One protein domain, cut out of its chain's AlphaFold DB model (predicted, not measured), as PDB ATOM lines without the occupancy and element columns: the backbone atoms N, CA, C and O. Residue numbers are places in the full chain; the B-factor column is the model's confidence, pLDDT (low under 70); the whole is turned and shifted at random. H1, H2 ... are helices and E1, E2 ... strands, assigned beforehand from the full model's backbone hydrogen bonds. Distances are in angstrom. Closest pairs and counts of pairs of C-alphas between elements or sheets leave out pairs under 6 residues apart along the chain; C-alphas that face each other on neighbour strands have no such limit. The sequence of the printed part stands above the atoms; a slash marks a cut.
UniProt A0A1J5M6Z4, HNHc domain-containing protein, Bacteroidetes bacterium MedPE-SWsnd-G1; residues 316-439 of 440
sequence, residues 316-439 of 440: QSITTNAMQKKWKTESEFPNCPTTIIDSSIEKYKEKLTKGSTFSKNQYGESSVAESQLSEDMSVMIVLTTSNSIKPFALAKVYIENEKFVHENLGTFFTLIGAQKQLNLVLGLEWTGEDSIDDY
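What this domain is: This is residues 316 to 439 of the 440 residues of the protein "HNHc domain-containing protein" of Bacteroidetes bacterium MedPE-SWsnd-G1 (UniProt A0A1J5M6Z4). A strongly curled sheet of six strands, like part of a barrel, has helices H1 and H2 packed along its strands E4 and E5, while the short helix H3 ends the printed part beside H2. The 124 printed residues hold six named strands and three named helices in the order E1 H1 E2 E3 E4 E5 E6 H2 H3. The mixed sheet runs E1 E6 E5 E4 E3 E2, and the class is mixed, helices and strands. The whole is compact, with a radius of gyration of the C-alphas of 13.9 A and spans of 41 by 35 by 23 A.

Where its parts are: E1 is residues 322 to 325, beginning at C-alpha 322 (80.418, -24.564, 48.696). E2 is 357 to 361; E3, 364 to 373, is 25.8 A long and bends by 62 degrees at residue 370. E4 is 379 to 385, 19.9 A; E5 is 392 to 400, 25.6 A; E6 is 403 to 412, 27.1 A. H1 is 344 to 351, H2 is 415 to 425, 15.3 A, and H3 is 436 to 439, ending at C-alpha 439 (80.748, 5.784, 62.711).

How they stand to each other: E2 to E6 form a meander, each strand the antiparallel neighbour of the one before: N 366 and O 359 are 2.8 A apart, N 383 and O 370 2.8 A, N 395 and O 382 2.9 A, N 407 and O 396 2.8 A. Edge strand E1 is parallel to E6, with N 323 and O 404 2.7 A apart. H1 is on the sheet at a height of 8.2 A, over E5 and E4; its closest C-alphas to E4 are Ile 345 and Met 380, 6.6 A. H2 makes two layers with the sheet, a helix on one face, at a height of 8.5 A; its closest C-alphas to E5 are Leu 415 and Phe 392, 6.4 A. H2 and H3 only just touch, with 3 pairs of C-alphas within 8 A, the closest being Gly 417 and Asp 437, 5.5 A. H1 and H2 are apart. Every O i to N i+4 pair is within hydrogen-bond range in H2, 3 of 4 in H1, and H3 is too short for one.

The domain as a whole: The C-alphas farthest apart, Ile 341 and Tyr 439, are 41.4 A apart. The printed part has no cut. The link E1 to H1, 18 residues, is long. Mean pLDDT of the printed part is 89.0; residues 436, 438 and 439 are under 70.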
ATOM      1  N   GLN A 316      72.716 -22.937  49.551       82.56
ATOM      2  CA  GLN A 316      73.568 -23.491  48.496       82.56
ATOM      3  C   GLN A 316      74.250 -22.350  47.730       82.56
ATOM      4  O   GLN A 316      73.653 -21.301  47.498       82.56
ATOM      5  N   SER A 317      75.509 -22.561  47.362       87.06
ATOM      6  CA  SER A 317      76.227 -21.719  46.406       87.06
ATOM      7  C   SER A 317      76.002 -22.251  44.984       87.06
ATOM      8  O   SER A 317      75.643 -23.414  44.795       87.06
ATOM      9  N   ILE A 318      76.284 -21.424  43.972       88.56
ATOM     10  CA  ILE A 318      76.426 -21.893  42.582       88.56
ATOM     11  C   ILE A 318      77.549 -22.945  42.491       88.56
ATOM     12  O   ILE A 318      77.489 -23.875  41.685       88.56
ATOM     13  N   THR A 319      78.570 -22.836  43.343       87.75
ATOM     14  CA  THR A 319      79.667 -23.799  43.438       87.75
ATOM     15  C   THR A 319      79.242 -25.023  44.248       87.75
ATOM     16  O   THR A 319      78.952 -24.932  45.435       87.75
ATOM     17  N   THR A 320      79.271 -26.204  43.624       85.75
ATOM     18  CA  THR A 320      78.728 -27.460  44.181       85.75
ATOM     19  C   THR A 320      79.268 -27.833  45.570       85.75
ATOM     20  O   THR A 320      78.513 -28.311  46.422       85.75
ATOM     21  N   ASN A 321      80.565 -27.604  45.806       87.81
ATOM     22  CA  ASN A 321      81.247 -27.943  47.062       87.81
ATOM     23  C   ASN A 321      81.266 -26.793  48.088       87.81
ATOM     24  O   ASN A 321      81.994 -26.854  49.080       87.81
ATOM     25  N   ALA A 322      80.492 -25.734  47.839       91.12
ATOM     26  CA  ALA A 322      80.418 -24.564  48.696       91.12
ATOM     27  C   ALA A 322      78.989 -24.316  49.197       91.12
ATOM     28  O   ALA A 322      77.992 -24.626  48.540       91.12
ATOM     29  N   MET A 323      78.907 -23.727  50.376       92.12
ATOM     30  CA  MET A 323      77.712 -23.162  50.982       92.12
ATOM     31  C   MET A 323      77.981 -21.687  51.240       92.12
ATOM     32  O   MET A 323      79.122 -21.278  51.437       92.12
ATOM     33  N   GLN A 324      76.931 -20.885  51.290       91.81
ATOM     34  CA  GLN A 324      77.043 -19.465  51.580       91.81
ATOM     35  C   GLN A 324      76.169 -19.085  52.784       91.81
ATOM     36  O   GLN A 324      75.006 -19.488  52.882       91.81
ATOM     37  N   LYS A 325      76.738 -18.301  53.704       87.31
ATOM     38  CA  LYS A 325      76.113 -17.805  54.942       87.31
ATOM     39  C   LYS A 325      76.135 -16.272  54.977       87.31
ATOM     40  O   LYS A 325      77.141 -15.666  54.627       87.31
ATOM     41  N   LYS A 326      75.025 -15.626  55.345       85.06
ATOM     42  CA  LYS A 326      74.869 -14.149  55.320       85.06
ATOM     43  C   LYS A 326      75.051 -13.493  53.930       85.06
ATOM     44  O   LYS A 326      75.281 -12.290  53.821       85.06
ATOM     45  N   TRP A 327      74.879 -14.246  52.840       85.19
ATOM     46  CA  TRP A 327      74.869 -13.710  51.468       85.19
ATOM     47  C   TRP A 327      73.439 -13.444  50.988       85.19
ATOM     48  O   TRP A 327      72.554 -14.278  51.159       85.19
ATOM     49  N   LYS A 328      73.206 -12.296  50.334       82.44
ATOM     50  CA  LYS A 328      71.885 -11.942  49.767       82.44
ATOM     51  C   LYS A 328      71.591 -12.608  48.421       82.44
ATOM     52  O   LYS A 328      70.431 -12.714  48.035       82.44
ATOM     53  N   THR A 329      72.625 -12.993  47.682       83.81
ATOM     54  CA  THR A 329      72.520 -13.501  46.309       83.81
ATOM     55  C   THR A 329      73.371 -14.751  46.182       83.81
ATOM     56  O   THR A 329      74.509 -14.764  46.659       83.81
ATOM     57  N   GLU A 330      72.827 -15.793  45.554       88.12
ATOM     58  CA  GLU A 330      73.596 -16.979  45.169       88.12
ATOM     59  C   GLU A 330      74.835 -16.563  44.377       88.12
ATOM     60  O   GLU A 330      74.752 -15.810  43.404       88.12
ATOM     61  N   SER A 331      75.995 -16.995  44.854       91.50
ATOM     62  CA  SER A 331      77.292 -16.613  44.312       91.50
ATOM     63  C   SER A 331      78.117 -17.856  44.013       91.50
ATOM     64  O   SER A 331      77.994 -18.876  44.687       91.50
ATOM     65  N   GLU A 332      78.941 -17.768  42.979       94.88
ATOM     66  CA  GLU A 332      79.975 -18.735  42.631       94.88
ATOM     67  C   GLU A 332      81.279 -18.347  43.335       94.88
ATOM     68  O   GLU A 332      81.604 -17.161  43.418       94.88
ATOM     69  N   PHE A 333      82.035 -19.342  43.798       96.19
ATOM     70  CA  PHE A 333      83.377 -19.213  44.365       96.19
ATOM     71  C   PHE A 333      84.382 -19.960  43.471       96.19
ATOM     72  O   PHE A 333      84.705 -21.121  43.745       96.19
ATOM     73  N   PRO A 334      84.895 -19.332  42.393       94.44
ATOM     74  CA  PRO A 334      85.595 -20.037  41.310       94.44
ATOM     75  C   PRO A 334      86.852 -20.801  41.744       94.44
ATOM     76  O   PRO A 334      87.200 -21.826  41.166       94.44
ATOM     77  N   ASN A 335      87.535 -20.308  42.778       94.69
ATOM     78  CA  ASN A 335      88.766 -20.908  43.294       94.69
ATOM     79  C   ASN A 335      88.531 -21.924  44.428       94.69
ATOM     80  O   ASN A 335      89.498 -22.471  44.961       94.69
ATOM     81  N   CYS A 336      87.272 -22.182  44.807       93.88
ATOM     82  CA  CYS A 336      86.929 -23.127  45.867       93.88
ATOM     83  C   CYS A 336      87.363 -24.560  45.498       93.88
ATOM     84  O   CYS A 336      87.049 -25.032  44.400       93.88
ATOM     85  N   PRO A 337      88.071 -25.288  46.381       92.06
ATOM     86  CA  PRO A 337      88.459 -26.667  46.118       92.06
ATOM     87  C   PRO A 337      87.254 -27.597  45.939       92.06
ATOM     88  O   PRO A 337      86.218 -27.459  46.591       92.06
ATOM     89  N   THR A 338      87.418 -28.594  45.072       87.00
ATOM     90  CA  THR A 338      86.392 -29.603  44.760       87.00
ATOM     91  C   THR A 338      86.408 -30.805  45.700       87.00
ATOM     92  O   THR A 338      85.488 -31.612  45.666       87.00
ATOM     93  N   THR A 339      87.453 -30.947  46.518       87.50
ATOM     94  CA  THR A 339      87.640 -32.057  47.460       87.50
ATOM     95  C   THR A 339      88.052 -31.513  48.819       87.50
ATOM     96  O   THR A 339      88.732 -30.484  48.889       87.50
ATOM     97  N   ILE A 340      87.627 -32.198  49.881       88.62
ATOM     98  CA  ILE A 340      87.973 -31.867  51.262       88.62
ATOM     99  C   ILE A 340      88.941 -32.922  51.803       88.62
ATOM    100  O   ILE A 340      88.661 -34.115  51.790       88.62
ATOM    101  N   ILE A 341      90.093 -32.442  52.248       89.75
ATOM    102  CA  ILE A 341      91.168 -33.126  52.976       89.75
ATOM    103  C   ILE A 341      91.606 -32.277  54.187       89.75
ATOM    104  O   ILE A 341      91.270 -31.094  54.249       89.75
ATOM    105  N   ASP A 342      92.421 -32.813  55.094       82.44
ATOM    106  CA  ASP A 342      92.825 -32.118  56.335       82.44
ATOM    107  C   ASP A 342      93.462 -30.728  56.108       82.44
ATOM    108  O   ASP A 342      93.235 -29.806  56.882       82.44
ATOM    109  N   SER A 343      94.182 -30.525  54.997       87.88
ATOM    110  CA  SER A 343      94.836 -29.249  54.640       87.88
ATOM    111  C   SER A 343      94.018 -28.381  53.659       87.88
ATOM    112  O   SER A 343      94.575 -27.647  52.838       87.88
ATOM    113  N   SER A 344      92.692 -28.531  53.635       91.75
ATOM    114  CA  SER A 344      91.829 -27.917  52.610       91.75
ATOM    115  C   SER A 344      91.798 -26.398  52.632       91.75
ATOM    116  O   SER A 344      91.841 -25.779  51.570       91.75
ATOM    117  N   ILE A 345      91.702 -25.799  53.821       94.38
ATOM    118  CA  ILE A 345      91.636 -24.341  53.983       94.38
ATOM    119  C   ILE A 345      92.965 -23.700  53.568       94.38
ATOM    120  O   ILE A 345      92.972 -22.717  52.829       94.38
ATOM    121  N   GLU A 346      94.089 -24.317  53.938       93.38
ATOM    122  CA  GLU A 346      95.428 -23.895  53.519       93.38
ATOM    123  C   GLU A 346      95.590 -23.957  51.991       93.38
ATOM    124  O   GLU A 346      95.914 -22.952  51.356       93.38
ATOM    125  N   LYS A 347      95.243 -25.091  51.368       92.81
ATOM    126  CA  LYS A 347      95.272 -25.232  49.901       92.81
ATOM    127  C   LYS A 347      94.305 -24.292  49.190       92.81
ATOM    128  O   LYS A 347      94.547 -23.903  48.048       92.81
ATOM    129  N   TYR A 348      93.187 -23.940  49.824       95.75
ATOM    130  CA  TYR A 348      92.284 -22.935  49.279       95.75
ATOM    131  C   TYR A 348      92.960 -21.558  49.293       95.75
ATOM    132  O   TYR A 348      93.001 -20.888  48.261       95.75
ATOM    133  N   LYS A 349      93.586 -21.172  50.409       95.12
ATOM    134  CA  LYS A 349      94.342 -19.920  50.502       95.12
ATOM    135  C   LYS A 349      95.431 -19.808  49.433       95.12
ATOM    136  O   LYS A 349      95.561 -18.749  48.827       95.12
ATOM    137  N   GLU A 350      96.170 -20.882  49.152       93.44
ATOM    138  CA  GLU A 350      97.208 -20.897  48.105       93.44
ATOM    139  C   GLU A 350      96.666 -20.562  46.703       93.44
ATOM    140  O   GLU A 350      97.372 -19.963  45.892       93.44
ATOM    141  N   LYS A 351      95.397 -20.892  46.420       93.44
ATOM    142  CA  LYS A 351      94.721 -20.533  45.161       93.44
ATOM    143  C   LYS A 351      94.216 -19.085  45.134       93.44
ATOM    144  O   LYS A 351      93.942 -18.548  44.060       93.44
ATOM    145  N   LEU A 352      94.072 -18.440  46.291       95.31
ATOM    146  CA  LEU A 352      93.589 -17.065  46.420       95.31
ATOM    147  C   LEU A 352      94.745 -16.059  46.347       95.31
ATOM    148  O   LEU A 352      95.090 -15.392  47.321       95.31
ATOM    149  N   THR A 353      95.342 -15.932  45.162       93.62
ATOM    150  CA  THR A 353      96.352 -14.903  44.880       93.62
ATOM    151  C   THR A 353      95.717 -13.519  44.744       93.62
ATOM    152  O   THR A 353      94.648 -13.386  44.153       93.62
ATOM    153  N   LYS A 354      96.400 -12.464  45.201       95.75
ATOM    154  CA  LYS A 354      95.933 -11.075  45.045       95.75
ATOM    155  C   LYS A 354      95.533 -10.771  43.592       95.75
ATOM    156  O   LYS A 354      96.317 -10.990  42.673       95.75
ATOM    157  N   GLY A 355      94.320 -10.257  43.405       93.56
ATOM    158  CA  GLY A 355      93.696  -9.958  42.117       93.56
ATOM    159  C   GLY A 355      92.869 -11.100  41.514       93.56
ATOM    160  O   GLY A 355      92.131 -10.850  40.567       93.56
ATOM    161  N   SER A 356      92.944 -12.330  42.037       95.31
ATOM    162  CA  SER A 356      92.099 -13.426  41.546       95.31
ATOM    163  C   SER A 356      90.646 -13.255  41.991       95.31
ATOM    164  O   SER A 356      90.357 -12.624  43.009       95.31
ATOM    165  N   THR A 357      89.706 -13.815  41.229       96.06
ATOM    166  CA  THR A 357      88.278 -13.754  41.564       96.06
ATOM    167  C   THR A 357      87.984 -14.587  42.810       96.06
ATOM    168  O   THR A 357      88.208 -15.800  42.826       96.06
ATOM    169  N   PHE A 358      87.441 -13.950  43.847       97.25
ATOM    170  CA  PHE A 358      86.971 -14.647  45.042       97.25
ATOM    171  C   PHE A 358      85.536 -15.134  44.865       97.25
ATOM    172  O   PHE A 358      85.268 -16.325  45.019       97.25
ATOM    173  N   SER A 359      84.630 -14.221  44.509       95.81
ATOM    174  CA  SER A 359      83.228 -14.536  44.256       95.81
ATOM    175  C   SER A 359      82.688 -13.821  43.024       95.81
ATOM    176  O   SER A 359      83.148 -12.735  42.665       95.81
ATOM    177  N   LYS A 360      81.695 -14.429  42.375       93.81
ATOM    178  CA  LYS A 360      81.005 -13.867  41.211       93.81
ATOM    179  C   LYS A 360      79.524 -14.210  41.245       93.81
ATOM    180  O   LYS A 360      79.140 -15.315  41.615       93.81
ATOM    181  N   ASN A 361      78.683 -13.267  40.846       89.94
ATOM    182  CA  ASN A 361      77.259 -13.494  40.625       89.94
ATOM    183  C   ASN A 361      76.758 -12.630  39.458       89.94
ATOM    184  O   ASN A 361      77.541 -12.002  38.745       89.94
ATOM    185  N   GLN A 362      75.442 -12.592  39.253       86.25
ATOM    186  CA  GLN A 362      74.818 -11.823  38.171       86.25
ATOM    187  C   GLN A 362      74.995 -10.294  38.275       86.25
ATOM    188  O   GLN A 362      74.775  -9.597  37.289       86.25
ATOM    189  N   TYR A 363      75.362  -9.762  39.445       83.50
ATOM    190  CA  TYR A 363      75.518  -8.324  39.689       83.50
ATOM    191  C   TYR A 363      76.974  -7.852  39.656       83.50
ATOM    192  O   TYR A 363      77.213  -6.651  39.550       83.50
ATOM    193  N   GLY A 364      77.944  -8.762  39.750       86.31
ATOM    194  CA  GLY A 364      79.354  -8.401  39.713       86.31
ATOM    195  C   GLY A 364      80.286  -9.485  40.235       86.31
ATOM    196  O   GLY A 364      79.879 -10.607  40.543       86.31
ATOM    197  N   GLU A 365      81.559  -9.116  40.334       93.31
ATOM    198  CA  GLU A 365      82.642  -9.956  40.836       93.31
ATOM    199  C   GLU A 365      83.439  -9.237  41.928       93.31
ATOM    200  O   GLU A 365      83.533  -8.008  41.953       93.31
ATOM    201  N   SER A 366      84.005 -10.024  42.838       95.12
ATOM    202  CA  SER A 366      84.936  -9.564  43.861       95.12
ATOM    203  C   SER A 366      86.321 -10.153  43.602       95.12
ATOM    204  O   SER A 366      86.465 -11.327  43.246       95.12
ATOM    205  N   SER A 367      87.352  -9.327  43.767       96.44
ATOM    206  CA  SER A 367      88.755  -9.726  43.612       96.44
ATOM    207  C   SER A 367      89.430  -9.830  44.972       96.44
ATOM    208  O   SER A 367      89.202  -8.981  45.830       96.44
ATOM    209  N   VAL A 368      90.276 -10.835  45.181       97.56
ATOM    210  CA  VAL A 368      91.059 -10.994  46.413       97.56
ATOM    211  C   VAL A 368      92.042  -9.835  46.539       97.56
ATOM    212  O   VAL A 368      92.860  -9.611  45.651       97.56
ATOM    213  N   ALA A 369      92.009  -9.119  47.655       94.94
ATOM    214  CA  ALA A 369      93.026  -8.132  47.996       94.94
ATOM    215  C   ALA A 369      94.005  -8.683  49.045       94.94
ATOM    216  O   ALA A 369      95.213  -8.488  48.889       94.94
ATOM    217  N   GLU A 370      93.506  -9.420  50.041       94.69
ATOM    218  CA  GLU A 370      94.303 -10.061  51.094       94.69
ATOM    219  C   GLU A 370      93.587 -11.311  51.639       94.69
ATOM    220  O   GLU A 370      92.362 -11.408  51.581       94.69
ATOM    221  N   SER A 371      94.341 -12.292  52.144       94.81
ATOM    222  CA  SER A 371      93.786 -13.463  52.832       94.81
ATOM    223  C   SER A 371      94.697 -13.940  53.963       94.81
ATOM    224  O   SER A 371      95.921 -13.993  53.817       94.81
ATOM    225  N   GLN A 372      94.101 -14.319  55.092       94.50
ATOM    226  CA  GLN A 372      94.818 -14.718  56.304       94.50
ATOM    227  C   GLN A 372      94.152 -15.933  56.963       94.50
ATOM    228  O   GLN A 372      92.939 -16.100  56.869       94.50
ATOM    229  N   LEU A 373      94.956 -16.800  57.588       94.31
ATOM    230  CA  LEU A 373      94.482 -17.968  58.340       94.31
ATOM    231  C   LEU A 373      94.394 -17.646  59.833       94.31
ATOM    232  O   LEU A 373      95.164 -16.823  60.330       94.31
ATOM    233  N   SER A 374      93.482 -18.320  60.529       91.25
ATOM    234  CA  SER A 374      93.488 -18.409  61.990       91.25
ATOM    235  C   SER A 374      94.697 -19.201  62.498       91.25
ATOM    236  O   SER A 374      95.306 -19.970  61.753       91.25
ATOM    237  N   GLU A 375      95.039 -19.039  63.781       87.88
ATOM    238  CA  GLU A 375      96.175 -19.735  64.411       87.88
ATOM    239  C   GLU A 375      96.067 -21.267  64.333       87.88
ATOM    240  O   GLU A 375      97.068 -21.958  64.167       87.88
ATOM    241  N   ASP A 376      94.846 -21.796  64.416       88.81
ATOM    242  CA  ASP A 376      94.534 -23.227  64.341       88.81
ATOM    243  C   ASP A 376      94.332 -23.741  62.902       88.81
ATOM    244  O   ASP A 376      93.999 -24.910  62.709       88.81
ATOM    245  N   MET A 377      94.510 -22.879  61.891       89.62
ATOM    246  CA  MET A 377      94.320 -23.166  60.461       89.62
ATOM    247  C   MET A 377      92.906 -23.639  60.066       89.62
ATOM    248  O   MET A 377      92.698 -24.074  58.929       89.62
ATOM    249  N   SER A 378      91.916 -23.546  60.963       88.62
ATOM    250  CA  SER A 378      90.544 -24.010  60.711       88.62
ATOM    251  C   SER A 378      89.698 -22.995  59.931       88.62
ATOM    252  O   SER A 378      88.696 -23.358  59.305       88.62
ATOM    253  N   VAL A 379      90.118 -21.727  59.928       92.75
ATOM    254  CA  VAL A 379      89.408 -20.603  59.321       92.75
ATOM    255  C   VAL A 379      90.350 -19.790  58.434       92.75
ATOM    256  O   VAL A 379      91.492 -19.508  58.790       92.75
ATOM    257  N   MET A 380      89.837 -19.339  57.291       95.56
ATOM    258  CA  MET A 380      90.465 -18.320  56.453       95.56
ATOM    259  C   MET A 380      89.576 -17.080  56.375       95.56
ATOM    260  O   MET A 380      88.391 -17.185  56.073       95.56
ATOM    261  N   ILE A 381      90.152 -15.900  56.571       96.94
ATOM    262  CA  ILE A 381      89.501 -14.619  56.295       96.94
ATOM    263  C   ILE A 381      90.028 -14.082  54.968       96.94
ATOM    264  O   ILE A 381      91.235 -14.055  54.738       96.94
ATOM    265  N   VAL A 382      89.121 -13.668  54.086       97.06
ATOM    266  CA  VAL A 382      89.434 -13.115  52.766       97.06
ATOM    267  C   VAL A 382      88.889 -11.698  52.676       97.06
ATOM    268  O   VAL A 382      87.681 -11.478  52.771       97.06
ATOM    269  N   LEU A 383      89.786 -10.742  52.462       96.94
ATOM    270  CA  LEU A 383      89.477  -9.354  52.163       96.94
ATOM    271  C   LEU A 383      89.458  -9.168  50.649       96.94
ATOM    272  O   LEU A 383      90.411  -9.502  49.940       96.94
ATOM    273  N   THR A 384      88.347  -8.645  50.146       96.81
ATOM    274  CA  THR A 384      88.081  -8.508  48.714       96.81
ATOM    275  C   THR A 384      87.793  -7.068  48.331       96.81
ATOM    276  O   THR A 384      87.375  -6.264  49.163       96.81
ATOM    277  N   THR A 385      88.007  -6.756  47.056       95.38
ATOM    278  CA  THR A 385      87.695  -5.465  46.444       95.38
ATOM    279  C   THR A 385      86.708  -5.616  45.291       95.38
ATOM    280  O   THR A 385      86.776  -6.588  44.535       95.38
ATOM    281  N   SER A 386      85.824  -4.636  45.120       90.00
ATOM    282  CA  SER A 386      84.849  -4.557  44.027       90.00
ATOM    283  C   SER A 386      84.606  -3.106  43.597       90.00
ATOM    284  O   SER A 386      84.881  -2.169  44.346       90.00
ATOM    285  N   ASN A 387      84.035  -2.913  42.406       81.31
ATOM    286  CA  ASN A 387      83.628  -1.595  41.912       81.31
ATOM    287  C   ASN A 387      82.253  -1.199  42.480       81.31
ATOM    288  O   ASN A 387      81.257  -1.175  41.758       81.31
ATOM    289  N   SER A 388      82.184  -0.923  43.783       77.00
ATOM    290  CA  SER A 388      80.958  -0.484  44.461       77.00
ATOM    291  C   SER A 388      81.223   0.678  45.429       77.00
ATOM    292  O   SER A 388      82.372   1.019  45.694       77.00
ATOM    293  N   ILE A 389      80.156   1.297  45.956       71.25
ATOM    294  CA  ILE A 389      80.249   2.411  46.924       71.25
ATOM    295  C   ILE A 389      81.010   1.994  48.194       71.25
ATOM    296  O   ILE A 389      81.719   2.809  48.779       71.25
ATOM    297  N   LYS A 390      80.874   0.728  48.605       81.69
ATOM    298  CA  LYS A 390      81.664   0.099  49.669       81.69
ATOM    299  C   LYS A 390      82.622  -0.901  49.022       81.69
ATOM    300  O   LYS A 390      82.282  -2.080  48.909       81.69
ATOM    301  N   PRO A 391      83.776  -0.439  48.511       86.50
ATOM    302  CA  PRO A 391      84.597  -1.252  47.629       86.50
ATOM    303  C   PRO A 391      85.233  -2.447  48.340       86.50
ATOM    304  O   PRO A 391      85.608  -3.385  47.647       86.50
ATOM    305  N   PHE A 392      85.324  -2.456  49.674       93.06
ATOM    306  CA  PHE A 392      85.949  -3.532  50.445       93.06
ATOM    307  C   PHE A 392      84.908  -4.457  51.082       93.06
ATOM    308  O   PHE A 392      83.877  -3.998  51.569       93.06
ATOM    309  N   ALA A 393      85.178  -5.761  51.126       93.88
ATOM    310  CA  ALA A 393      84.320  -6.732  51.804       93.88
ATOM    311  C   ALA A 393      85.133  -7.856  52.447       93.88
ATOM    312  O   ALA A 393      86.179  -8.236  51.918       93.88
ATOM    313  N   LEU A 394      84.625  -8.407  53.552       96.38
ATOM    314  CA  LEU A 394      85.228  -9.547  54.239       96.38
ATOM    315  C   LEU A 394      84.364 -10.796  54.093       96.38
ATOM    316  O   LEU A 394      83.144 -10.754  54.264       96.38
ATOM    317  N   ALA A 395      85.020 -11.921  53.843       96.31
ATOM    318  CA  ALA A 395      84.405 -13.234  53.885       96.31
ATOM    319  C   ALA A 395      85.223 -14.183  54.761       96.31
ATOM    320  O   ALA A 395      86.444 -14.262  54.636       96.31
ATOM    321  N   LYS A 396      84.538 -14.920  55.627       96.19
ATOM    322  CA  LYS A 396      85.100 -16.005  56.424       96.19
ATOM    323  C   LYS A 396      84.847 -17.327  55.715       96.19
ATOM    324  O   LYS A 396      83.740 -17.579  55.255       96.19
ATOM    325  N   VAL A 397      85.871 -18.163  55.627       96.12
ATOM    326  CA  VAL A 397      85.816 -19.476  54.990       96.12
ATOM    327  C   VAL A 397      86.220 -20.538  55.996       96.12
ATOM    328  O   VAL A 397      87.288 -20.446  56.596       96.12
ATOM    329  N   TYR A 398      85.368 -21.540  56.178       94.62
ATOM    330  CA  TYR A 398      85.601 -22.673  57.073       94.62
ATOM    331  C   TYR A 398      84.920 -23.930  56.521       94.62
ATOM    332  O   TYR A 398      84.210 -23.855  55.519       94.62
ATOM    333  N   ILE A 399      85.159 -25.093  57.127       91.50
ATOM    334  CA  ILE A 399      84.514 -26.349  56.717       91.50
ATOM    335  C   ILE A 399      83.459 -26.739  57.744       91.50
ATOM    336  O   ILE A 399      83.738 -26.810  58.938       91.50
ATOM    337  N   GLU A 400      82.253 -27.023  57.266       89.62
ATOM    338  CA  GLU A 400      81.132 -27.494  58.076       89.62
ATOM    339  C   GLU A 400      80.316 -28.495  57.252       89.62
ATOM    340  O   GLU A 400      80.038 -28.249  56.078       89.62
ATOM    341  N   ASN A 401      79.944 -29.634  57.848       85.19
ATOM    342  CA  ASN A 401      79.165 -30.694  57.186       85.19
ATOM    343  C   ASN A 401      79.728 -31.108  55.809       85.19
ATOM    344  O   ASN A 401      78.987 -31.200  54.833       85.19
ATOM    345  N   GLU A 402      81.049 -31.318  55.734       86.94
ATOM    346  CA  GLU A 402      81.766 -31.703  54.505       86.94
ATOM    347  C   GLU A 402      81.575 -30.726  53.325       86.94
ATOM    348  O   GLU A 402      81.633 -31.122  52.161       86.94
ATOM    349  N   LYS A 403      81.385 -29.430  53.600       90.69
ATOM    350  CA  LYS A 403      81.386 -28.365  52.586       90.69
ATOM    351  C   LYS A 403      82.201 -27.157  53.035       90.69
ATOM    352  O   LYS A 403      82.321 -26.892  54.229       90.69
ATOM    353  N   PHE A 404      82.723 -26.392  52.074       94.38
ATOM    354  CA  PHE A 404      83.282 -25.069  52.357       94.38
ATOM    355  C   PHE A 404      82.142 -24.084  52.601       94.38
ATOM    356  O   PHE A 404      81.286 -23.911  51.740       94.38
ATOM    357  N   VAL A 405      82.122 -23.431  53.751       94.25
ATOM    358  CA  VAL A 405      81.170 -22.370  54.062       94.25
ATOM    359  C   VAL A 405      81.839 -21.027  53.848       94.25
ATOM    360  O   VAL A 405      82.849 -20.734  54.478       94.25
ATOM    361  N   HIS A 406      81.238 -20.193  53.006       96.31
ATOM    362  CA  HIS A 406      81.609 -18.800  52.812       96.31
ATOM    363  C   HIS A 406      80.621 -17.918  53.561       96.31
ATOM    364  O   HIS A 406      79.481 -17.734  53.135       96.31
ATOM    365  N   GLU A 407      81.044 -17.347  54.675       94.75
ATOM    366  CA  GLU A 407      80.258 -16.429  55.487       94.75
ATOM    367  C   GLU A 407      80.621 -14.979  55.161       94.75
ATOM    368  O   GLU A 407      81.786 -14.593  55.214       94.75
ATOM    369  N   ASN A 408      79.632 -14.163  54.800       92.00
ATOM    370  CA  ASN A 408      79.832 -12.736  54.564       92.00
ATOM    371  C   ASN A 408      79.909 -11.987  55.905       92.00
ATOM    372  O   ASN A 408      78.966 -12.039  56.693       92.00
ATOM    373  N   LEU A 409      81.013 -11.273  56.140       89.06
ATOM    374  CA  LEU A 409      81.259 -10.506  57.367       89.06
ATOM    375  C   LEU A 409      80.995  -9.000  57.215       89.06
ATOM    376  O   LEU A 409      81.234  -8.236  58.148       89.06
ATOM    377  N   GLY A 410      80.507  -8.560  56.056       88.75
ATOM    378  CA  GLY A 410      80.140  -7.174  55.791       88.75
ATOM    379  C   GLY A 410      80.953  -6.506  54.683       88.75
ATOM    380  O   GLY A 410      81.854  -7.085  54.072       88.75
ATOM    381  N   THR A 411      80.583  -5.253  54.417       88.56
ATOM    382  CA  THR A 411      81.204  -4.381  53.409       88.56
ATOM    383  C   THR A 411      81.607  -3.062  54.055       88.56
ATOM    384  O   THR A 411      80.886  -2.554  54.919       88.56
ATOM    385  N   PHE A 412      82.721  -2.499  53.602       87.56
ATOM    386  CA  PHE A 412      83.401  -1.364  54.213       87.56
ATOM    387  C   PHE A 412      83.707  -0.297  53.156       87.56
ATOM    388  O   PHE A 412      84.012  -0.599  51.997       87.56
ATOM    389  N   PHE A 413      83.614   0.964  53.562       77.88
ATOM    390  CA  PHE A 413      83.970   2.126  52.756       77.88
ATOM    391  C   PHE A 413      85.484   2.240  52.580       77.88
ATOM    392  O   PHE A 413      85.952   2.670  51.526       77.88
ATOM    393  N   THR A 414      86.255   1.844  53.597       85.25
ATOM    394  CA  THR A 414      87.708   2.038  53.630       85.25
ATOM    395  C   THR A 414      88.469   0.729  53.819       85.25
ATOM    396  O   THR A 414      87.994  -0.198  54.475       85.25
ATOM    397  N   LEU A 415      89.690   0.671  53.276       88.56
ATOM    398  CA  LEU A 415      90.594  -0.460  53.499       88.56
ATOM    399  C   LEU A 415      90.932  -0.597  54.988       88.56
ATOM    400  O   LEU A 415      90.969  -1.708  55.498       88.56
ATOM    401  N   ILE A 416      91.113   0.532  55.678       86.44
ATOM    402  CA  ILE A 416      91.424   0.586  57.112       86.44
ATOM    403  C   ILE A 416      90.293  -0.046  57.934       86.44
ATOM    404  O   ILE A 416      90.567  -0.907  58.762       86.44
ATOM    405  N   GLY A 417      89.028   0.301  57.663       87.00
ATOM    406  CA  GLY A 417      87.878  -0.310  58.343       87.00
ATOM    407  C   GLY A 417      87.788  -1.820  58.113       87.00
ATOM    408  O   GLY A 417      87.567  -2.587  59.049       87.00
ATOM    409  N   ALA A 418      88.047  -2.265  56.882       91.06
ATOM    410  CA  ALA A 418      88.080  -3.687  56.555       91.06
ATOM    411  C   ALA A 418      89.258  -4.423  57.230       91.06
ATOM    412  O   ALA A 418      89.077  -5.532  57.724       91.06
ATOM    413  N   GLN A 419      90.449  -3.819  57.300       90.06
ATOM    414  CA  GLN A 419      91.619  -4.389  57.982       90.06
ATOM    415  C   GLN A 419      91.438  -4.448  59.503       90.06
ATOM    416  O   GLN A 419      91.797  -5.448  60.123       90.06
ATOM    417  N   LYS A 420      90.814  -3.425  60.097       89.94
ATOM    418  CA  LYS A 420      90.417  -3.425  61.509       89.94
ATOM    419  C   LYS A 420      89.522  -4.619  61.812       89.94
ATOM    420  O   LYS A 420      89.845  -5.411  62.694       89.94
ATOM    421  N   GLN A 421      88.453  -4.804  61.038       89.81
ATOM    422  CA  GLN A 421      87.549  -5.930  61.250       89.81
ATOM    423  C   GLN A 421      88.213  -7.286  60.973       89.81
ATOM    424  O   GLN A 421      87.935  -8.249  61.680       89.81
ATOM    425  N   LEU A 422      89.125  -7.369  60.001       89.88
ATOM    426  CA  LEU A 422      89.915  -8.576  59.750       89.88
ATOM    427  C   LEU A 422      90.735  -8.977  60.986       89.88
ATOM    428  O   LEU A 422      90.663 -10.134  61.403       89.88
ATOM    429  N   ASN A 423      91.441  -8.028  61.611       86.38
ATOM    430  CA  ASN A 423      92.215  -8.276  62.831       86.38
ATOM    431  C   ASN A 423      91.319  -8.727  63.987       86.38
ATOM    432  O   ASN A 423      91.610  -9.738  64.626       86.38
ATOM    433  N   LEU A 424      90.201  -8.030  64.209       85.69
ATOM    434  CA  LEU A 424      89.263  -8.355  65.284       85.69
ATOM    435  C   LEU A 424      88.680  -9.768  65.139       85.69
ATOM    436  O   LEU A 424      88.567 -10.494  66.125       85.69
ATOM    437  N   VAL A 425      88.354 -10.192  63.914       84.19
ATOM    438  CA  VAL A 425      87.831 -11.542  63.635       84.19
ATOM    439  C   VAL A 425      88.878 -12.628  63.890       84.19
ATOM    440  O   VAL A 425      88.523 -13.737  64.287       84.19
ATOM    441  N   LEU A 426      90.159 -12.318  63.689       84.19
ATOM    442  CA  LEU A 426      91.276 -13.209  64.008       84.19
ATOM    443  C   LEU A 426      91.686 -13.158  65.490       84.19
ATOM    444  O   LEU A 426      92.622 -13.850  65.875       84.19
ATOM    445  N   GLY A 427      91.005 -12.359  66.319       84.00
ATOM    446  CA  GLY A 427      91.344 -12.184  67.733       84.00
ATOM    447  C   GLY A 427      92.592 -11.329  67.975       84.00
ATOM    448  O   GLY A 427      93.137 -11.351  69.076       84.00
ATOM    449  N   LEU A 428      93.051 -10.583  66.968       83.69
ATOM    450  CA  LEU A 428      94.195  -9.680  67.062       83.69
ATOM    451  C   LEU A 428      93.752  -8.294  67.548       83.69
ATOM    452  O   LEU A 428      92.679  -7.801  67.192       83.69
ATOM    453  N   GLU A 429      94.610  -7.627  68.321       84.31
ATOM    454  CA  GLU A 429      94.386  -6.232  68.706       84.31
ATOM    455  C   GLU A 429      94.551  -5.289  67.502       84.31
ATOM    456  O   GLU A 429      95.425  -5.465  66.647       84.31
ATOM    457  N   TRP A 430      93.715  -4.250  67.439       85.38
ATOM    458  CA  TRP A 430      93.842  -3.173  66.459       85.38
ATOM    459  C   TRP A 430      94.496  -1.949  67.100       85.38
ATOM    460  O   TRP A 430      93.941  -1.359  68.024       85.38
ATOM    461  N   THR A 431      95.656  -1.543  66.582       84.12
ATOM    462  CA  THR A 431      96.401  -0.358  67.049       84.12
ATOM    463  C   THR A 431      96.402   0.791  66.035       84.12
ATOM    464  O   THR A 431      97.178   1.734  66.181       84.12
ATOM    465  N   GLY A 432      95.610   0.687  64.964       78.44
ATOM    466  CA  GLY A 432      95.497   1.720  63.935       78.44
ATOM    467  C   GLY A 432      94.457   2.790  64.276       78.44
ATOM    468  O   GLY A 432      93.777   2.717  65.297       78.44
ATOM    469  N   GLU A 433      94.324   3.782  63.400       79.69
ATOM    470  CA  GLU A 433      93.328   4.850  63.539       79.69
ATOM    471  C   GLU A 433      91.900   4.329  63.299       79.69
ATOM    472  O   GLU A 433      91.701   3.273  62.685       79.69
ATOM    473  N   ASP A 434      90.907   5.072  63.792       70.25
ATOM    474  CA  ASP A 434      89.502   4.814  63.472       70.25
ATOM    475  C   ASP A 434      89.215   5.131  62.002       70.25
ATOM    476  O   ASP A 434      89.816   6.027  61.402       70.25
ATOM    477  N   SER A 435      88.260   4.412  61.421       74.38
ATOM    478  CA  SER A 435      87.789   4.655  60.063       74.38
ATOM    479  C   SER A 435      86.349   5.161  60.063       74.38
ATOM    480  O   SER A 435      85.623   5.038  61.043       74.38
ATOM    481  N   ILE A 436      85.894   5.710  58.933       58.91
ATOM    482  CA  ILE A 436      84.485   6.109  58.766       58.91
ATOM    483  C   ILE A 436      83.508   4.947  59.019       58.91
ATOM    484  O   ILE A 436      82.369   5.183  59.410       58.91
ATOM    485  N   ASP A 437      83.958   3.701  58.839       74.38
ATOM    486  CA  ASP A 437      83.164   2.499  59.090       74.38
ATOM    487  C   ASP A 437      82.840   2.306  60.585       74.38
ATOM    488  O   ASP A 437      81.864   1.632  60.895       74.38
ATOM    489  N   ASP A 438      83.586   2.939  61.501       63.41
ATOM    490  CA  ASP A 438      83.311   2.927  62.949       63.41
ATOM    491  C   ASP A 438      82.152   3.853  63.359       63.41
ATOM    492  O   ASP A 438      81.648   3.783  64.480       63.41
ATOM    493  N   TYR A 439      81.735   4.738  62.453       57.25
ATOM    494  CA  TYR A 439      80.748   5.784  62.711       57.25
ATOM    495  C   TYR A 439      79.467   5.618  61.870       57.25
ATOM    496  O   TYR A 439      78.620   6.516  61.893       57.25
TER     497      TYR A 439